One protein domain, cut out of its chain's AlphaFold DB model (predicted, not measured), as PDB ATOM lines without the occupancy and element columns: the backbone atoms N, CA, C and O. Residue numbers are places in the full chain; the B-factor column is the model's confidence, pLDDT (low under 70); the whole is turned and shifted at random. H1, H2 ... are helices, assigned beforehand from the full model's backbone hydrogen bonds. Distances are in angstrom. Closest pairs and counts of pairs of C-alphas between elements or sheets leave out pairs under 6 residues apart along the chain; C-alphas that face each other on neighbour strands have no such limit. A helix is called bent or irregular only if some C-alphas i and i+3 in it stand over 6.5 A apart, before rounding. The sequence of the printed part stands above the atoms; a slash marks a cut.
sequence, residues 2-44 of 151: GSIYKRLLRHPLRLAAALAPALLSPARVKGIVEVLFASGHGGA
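Overview. This is residues 2 to 44 of the 151 residues of the protein "Acetyltransferase (GNAT) family protein" of Jhaorihella thermophila (UniProt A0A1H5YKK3). Three helices follow one another as an open, flat U: H1 makes one arm, H2 runs across the base and H3 makes the other, longer arm, with about perpendicular turns between them. The middle of the U is empty, and no two helices touch. The printed part has 43 residues with three named helices, in the order H1, H2, H3, and no named strand; the class is all helix. The whole is only just loose, close to extended, with a radius of gyration of the C-alphas of 13.5 A and spans of 32 by 26 by 10 A.

Along the chain. Find C-alpha 2 at (2.763, -17.733, 62.235); there H1 begins, and it takes in residues 2 to 8, 10.3 A from first to last C-alpha. Go on to Pro 12, with its C-alpha at (-6.216, -31.474, 65.723), where H2 starts; it holds residues 12 to 23 and is 14.6 A long. H2 is irregular, but only just: C-alphas 18 and 21 are 7.0 A apart, against about 5 A in a regular helix, and its line is a rough one. Then look at Pro 26, where H3, the longest helix, sets out; it holds residues 26 to 39, is 19.5 A long and ends at C-alpha 39 at (16.313, -27.734, 78.367).

Arrangement. Starting from H1, you find it close to but not clearly touching H2, and the closest C-alphas, those of Leu 8 and Leu 15, are 7.0 A apart. The lines of H1 and H2 stand about perpendicular, at 84 degrees. Farther along, H2 and H3 are also close but not clearly touching, with the closest C-alphas, those of Leu 23 and Val 29, 5.9 A apart. Their lines stand about perpendicular, at 81 degrees. H1 and H3 are apart. In the backbone of H1 and H3, each O i to N i+4 pair is within hydrogen-bond range; in H2, 6 of 8 are.

Size, cuts and confidence. Look at Leu 13 and Gly 42 for the two C-alphas farthest apart, 33.8 A. The printed part has no cut, and it runs from residue 2 to residue 44 of a chain of 151 residues. The links from H1 to H2 and from H2 to H3 are both tight, with 3 and 2 residues between the helices. Residues 2 to 22, 24 to 31 and 36 to 42 stand free. In the B-factor column the mean pLDDT of the printed part is 70.0; 14 residues are under 70, among them residues 37 to 44.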
ATOM      1  N   GLY A   2       3.865 -17.176  61.415       56.03
ATOM      2  CA  GLY A   2       2.763 -17.733  62.235       56.03
ATOM      3  C   GLY A   2       1.552 -18.355  61.510       56.03
ATOM      4  O   GLY A   2       0.702 -18.947  62.170       56.03
ATOM      5  N   SER A   3       1.414 -18.221  60.186       64.69
ATOM      6  CA  SER A   3       0.196 -18.646  59.465       64.69
ATOM      7  C   SER A   3       0.121 -20.155  59.209       64.69
ATOM      8  O   SER A   3      -0.965 -20.728  59.271       64.69
ATOM      9  N   ILE A   4       1.265 -20.809  58.982       71.75
ATOM     10  CA  ILE A   4       1.344 -22.253  58.717       71.75
ATOM     11  C   ILE A   4       1.011 -23.040  59.990       71.75
ATOM     12  O   ILE A   4       0.144 -23.912  59.964       71.75
ATOM     13  N   TYR A   5       1.595 -22.659  61.131       69.75
ATOM     14  CA  TYR A   5       1.297 -23.284  62.423       69.75
ATOM     15  C   TYR A   5      -0.169 -23.090  62.831       69.75
ATOM     16  O   TYR A   5      -0.838 -24.057  63.183       69.75
ATOM     17  N   LYS A   6      -0.723 -21.877  62.682       71.25
ATOM     18  CA  LYS A   6      -2.149 -21.615  62.959       71.25
ATOM     19  C   LYS A   6      -3.096 -22.440  62.079       71.25
ATOM     20  O   LYS A   6      -4.211 -22.730  62.502       71.25
ATOM     21  N   ARG A   7      -2.686 -22.809  60.860       70.50
ATOM     22  CA  ARG A   7      -3.466 -23.686  59.970       70.50
ATOM     23  C   ARG A   7      -3.323 -25.163  60.353       70.50
ATOM     24  O   ARG A   7      -4.296 -25.900  60.246       70.50
ATOM     25  N   LEU A   8      -2.166 -25.569  60.871       69.06
ATOM     26  CA  LEU A   8      -1.922 -26.921  61.379       69.06
ATOM     27  C   LEU A   8      -2.699 -27.204  62.682       69.06
ATOM     28  O   LEU A   8      -3.328 -28.250  62.812       69.06
ATOM     29  N   LEU A   9      -2.752 -26.230  63.600       74.38
ATOM     30  CA  LEU A   9      -3.525 -26.301  64.853       74.38
ATOM     31  C   LEU A   9      -5.052 -26.309  64.652       74.38
ATOM     32  O   LEU A   9      -5.790 -26.644  65.572       74.38
ATOM     33  N   ARG A  10      -5.539 -25.969  63.453       78.06
ATOM     34  CA  ARG A  10      -6.970 -26.009  63.112       78.06
ATOM     35  C   ARG A  10      -7.488 -27.409  62.766       78.06
ATOM     36  O   ARG A  10      -8.698 -27.587  62.675       78.06
ATOM     37  N   HIS A  11      -6.608 -28.399  62.603       77.88
ATOM     38  CA  HIS A  11      -6.989 -29.789  62.333       77.88
ATOM     39  C   HIS A  11      -6.366 -30.753  63.359       77.88
ATOM     40  O   HIS A  11      -5.490 -31.546  63.000       77.88
ATOM     41  N   PRO A  12      -6.831 -30.725  64.624       75.50
ATOM     42  CA  PRO A  12      -6.216 -31.474  65.723       75.50
ATOM     43  C   PRO A  12      -6.207 -32.987  65.484       75.50
ATOM     44  O   PRO A  12      -5.225 -33.641  65.804       75.50
ATOM     45  N   LEU A  13      -7.240 -33.542  64.842       79.62
ATOM     46  CA  LEU A  13      -7.321 -34.978  64.548       79.62
ATOM     47  C   LEU A  13      -6.327 -35.425  63.467       79.62
ATOM     48  O   LEU A  13      -5.713 -36.478  63.597       79.62
ATOM     49  N   ARG A  14      -6.121 -34.618  62.416       78.81
ATOM     50  CA  ARG A  14      -5.132 -34.926  61.364       78.81
ATOM     51  C   ARG A  14      -3.709 -34.766  61.890       78.81
ATOM     52  O   ARG A  14      -2.841 -35.559  61.547       78.81
ATOM     53  N   LEU A  15      -3.494 -33.768  62.746       78.56
ATOM     54  CA  LEU A  15      -2.227 -33.565  63.436       78.56
ATOM     55  C   LEU A  15      -1.932 -34.718  64.406       78.56
ATOM     56  O   LEU A  15      -0.829 -35.253  64.388       78.56
ATOM     57  N   ALA A  16      -2.924 -35.145  65.190       80.25
ATOM     58  CA  ALA A  16      -2.804 -36.287  66.087       80.25
ATOM     59  C   ALA A  16      -2.532 -37.584  65.317       80.25
ATOM     60  O   ALA A  16      -1.628 -38.312  65.696       80.25
ATOM     61  N   ALA A  17      -3.224 -37.844  64.203       84.44
ATOM     62  CA  ALA A  17      -2.968 -39.020  63.368       84.44
ATOM     63  C   ALA A  17      -1.565 -39.006  62.730       84.44
ATOM     64  O   ALA A  17      -0.915 -40.044  62.656       84.44
ATOM     65  N   ALA A  18      -1.070 -37.835  62.311       80.31
ATOM     66  CA  ALA A  18       0.277 -37.688  61.756       80.31
ATOM     67  C   ALA A  18       1.379 -37.828  62.823       80.31
ATOM     68  O   ALA A  18       2.450 -38.361  62.540       80.31
ATOM     69  N   LEU A  19       1.122 -37.368  64.052       75.81
ATOM     70  CA  LEU A  19       2.054 -37.472  65.178       75.81
ATOM     71  C   LEU A  19       1.944 -38.801  65.935       75.81
ATOM     72  O   LEU A  19       2.900 -39.188  66.603       75.81
ATOM     73  N   ALA A  20       0.826 -39.523  65.820       78.62
ATOM     74  CA  ALA A  20       0.584 -40.796  66.493       78.62
ATOM     75  C   ALA A  20       1.728 -41.806  66.295       78.62
ATOM     76  O   ALA A  20       2.284 -42.236  67.300       78.62
ATOM     77  N   PRO A  21       2.183 -42.146  65.071       78.62
ATOM     78  CA  PRO A  21       3.275 -43.114  64.902       78.62
ATOM     79  C   PRO A  21       4.616 -42.647  65.497       78.62
ATOM     80  O   PRO A  21       5.458 -43.476  65.851       78.62
ATOM     81  N   ALA A  22       4.817 -41.334  65.656       68.50
ATOM     82  CA  ALA A  22       6.001 -40.769  66.300       68.50
ATOM     83  C   ALA A  22       5.904 -40.792  67.839       68.50
ATOM     84  O   ALA A  22       6.907 -41.041  68.508       68.50
ATOM     85  N   LEU A  23       4.703 -40.584  68.394       71.75
ATOM     86  CA  LEU A  23       4.415 -40.577  69.836       71.75
ATOM     87  C   LEU A  23       4.108 -41.972  70.413       71.75
ATOM     88  O   LEU A  23       4.194 -42.169  71.618       71.75
ATOM     89  N   LEU A  24       3.791 -42.961  69.574       77.94
ATOM     90  CA  LEU A  24       3.491 -44.340  69.989       77.94
ATOM     91  C   LEU A  24       4.718 -45.127  70.474       77.94
ATOM     92  O   LEU A  24       4.577 -46.224  71.004       77.94
ATOM     93  N   SER A  25       5.928 -44.591  70.311       78.12
ATOM     94  CA  SER A  25       7.134 -45.199  70.875       78.12
ATOM     95  C   SER A  25       7.469 -44.562  72.231       78.12
ATOM     96  O   SER A  25       7.962 -43.425  72.246       78.12
ATOM     97  N   PRO A  26       7.293 -45.279  73.356       75.06
ATOM     98  CA  PRO A  26       7.582 -44.745  74.686       75.06
ATOM     99  C   PRO A  26       9.041 -44.290  74.832       75.06
ATOM    100  O   PRO A  26       9.308 -43.294  75.498       75.06
ATOM    101  N   ALA A  27       9.979 -44.936  74.129       75.62
ATOM    102  CA  ALA A  27      11.380 -44.519  74.086       75.62
ATOM    103  C   ALA A  27      11.583 -43.120  73.468       75.62
ATOM    104  O   ALA A  27      12.321 -42.308  74.023       75.62
ATOM    105  N   ARG A  28      10.901 -42.793  72.355       72.06
ATOM    106  CA  ARG A  28      11.035 -41.466  71.717       72.06
ATOM    107  C   ARG A  28      10.350 -40.381  72.535       72.06
ATOM    108  O   ARG A  28      10.897 -39.293  72.663       72.06
ATOM    109  N   VAL A  29       9.184 -40.677  73.115       79.75
ATOM    110  CA  VAL A  29       8.482 -39.720  73.984       79.75
ATOM    111  C   VAL A  29       9.317 -39.417  75.217       79.75
ATOM    112  O   VAL A  29       9.498 -38.246  75.530       79.75
ATOM    113  N   LYS A  30       9.892 -40.439  75.863       78.56
ATOM    114  CA  LYS A  30      10.801 -40.244  76.995       78.56
ATOM    115  C   LYS A  30      11.971 -39.336  76.619       78.56
ATOM    116  O   LYS A  30      12.199 -38.369  77.328       78.56
ATOM    117  N   GLY A  31      12.629 -39.573  75.480       73.19
ATOM    118  CA  GLY A  31      13.731 -38.722  75.016       73.19
ATOM    119  C   GLY A  31      13.311 -37.274  74.726       73.19
ATOM    120  O   GLY A  31      14.006 -36.341  75.110       73.19
ATOM    121  N   ILE A  32      12.146 -37.057  74.104       78.81
ATOM    122  CA  ILE A  32      11.614 -35.705  73.846       78.81
ATOM    123  C   ILE A  32      11.304 -34.983  75.162       78.81
ATOM    124  O   ILE A  32      11.650 -33.817  75.330       78.81
ATOM    125  N   VAL A  33      10.651 -35.679  76.090       79.31
ATOM    126  CA  VAL A  33      10.273 -35.167  77.409       79.31
ATOM    127  C   VAL A  33      11.516 -34.844  78.237       79.31
ATOM    128  O   VAL A  33      11.599 -33.766  78.813       79.31
ATOM    129  N   GLU A  34      12.505 -35.731  78.235       72.75
ATOM    130  CA  GLU A  34      13.795 -35.541  78.893       72.75
ATOM    131  C   GLU A  34      14.528 -34.319  78.337       72.75
ATOM    132  O   GLU A  34      14.937 -33.457  79.108       72.75
ATOM    133  N   VAL A  35      14.597 -34.168  77.010       69.75
ATOM    134  CA  VAL A  35      15.175 -32.973  76.382       69.75
ATOM    135  C   VAL A  35      14.396 -31.720  76.772       69.75
ATOM    136  O   VAL A  35      15.020 -30.727  77.123       69.75
ATOM    137  N   LEU A  36      13.063 -31.730  76.749       73.75
ATOM    138  CA  LEU A  36      12.248 -30.557  77.093       73.75
ATOM    139  C   LEU A  36      12.401 -30.141  78.561       73.75
ATOM    140  O   LEU A  36      12.585 -28.955  78.838       73.75
ATOM    141  N   PHE A  37      12.364 -31.096  79.493       69.44
ATOM    142  CA  PHE A  37      12.519 -30.816  80.921       69.44
ATOM    143  C   PHE A  37      13.965 -30.453  81.288       69.44
ATOM    144  O   PHE A  37      14.170 -29.536  82.084       69.44
ATOM    145  N   ALA A  38      14.970 -31.078  80.662       57.06
ATOM    146  CA  ALA A  38      16.376 -30.713  80.847       57.06
ATOM    147  C   ALA A  38      16.722 -29.360  80.194       57.06
ATOM    148  O   ALA A  38      17.511 -28.588  80.735       57.06
ATOM    149  N   SER A  39      16.084 -29.009  79.070       45.62
ATOM    150  CA  SER A  39      16.313 -27.734  78.367       45.62
ATOM    151  C   SER A  39      15.833 -26.509  79.150       45.62
ATOM    152  O   SER A  39      16.259 -25.395  78.844       45.62
ATOM    153  N   GLY A  40      14.995 -26.689  80.178       46.81
ATOM    154  CA  GLY A  40      14.606 -25.620  81.103       46.81
ATOM    155  C   GLY A  40      15.736 -25.151  82.035       46.81
ATOM    156  O   GLY A  40      15.662 -24.034  82.537       46.81
ATOM    157  N   HIS A  41      16.793 -25.955  82.227       45.72
ATOM    158  CA  HIS A  41      17.875 -25.704  83.197       45.72
ATOM    159  C   HIS A  41      19.262 -25.449  82.577       45.72
ATOM    160  O   HIS A  41      20.268 -25.458  83.281       45.72
ATOM    161  N   GLY A  42      19.330 -25.115  81.287       43.19
ATOM    162  CA  GLY A  42      20.595 -24.825  80.605       43.19
ATOM    163  C   GLY A  42      21.059 -26.019  79.781       43.19
ATOM    164  O   GLY A  42      21.222 -27.125  80.278       43.19
ATOM    165  N   GLY A  43      21.182 -25.784  78.478       40.91
ATOM    166  CA  GLY A  43      21.287 -26.828  77.470       40.91
ATOM    167  C   GLY A  43      22.518 -27.730  77.563       40.91
ATOM    168  O   GLY A  43      23.572 -27.344  78.063       40.91
ATOM    169  N   ALA A  44      22.333 -28.887  76.921       43.75
ATOM    170  CA  ALA A  44      23.275 -29.967  76.631       43.75
ATOM    171  C   ALA A  44      23.576 -30.935  77.793       43.75
ATOM    172  O   ALA A  44      24.614 -30.858  78.435       43.75
TER     173      ALA A  44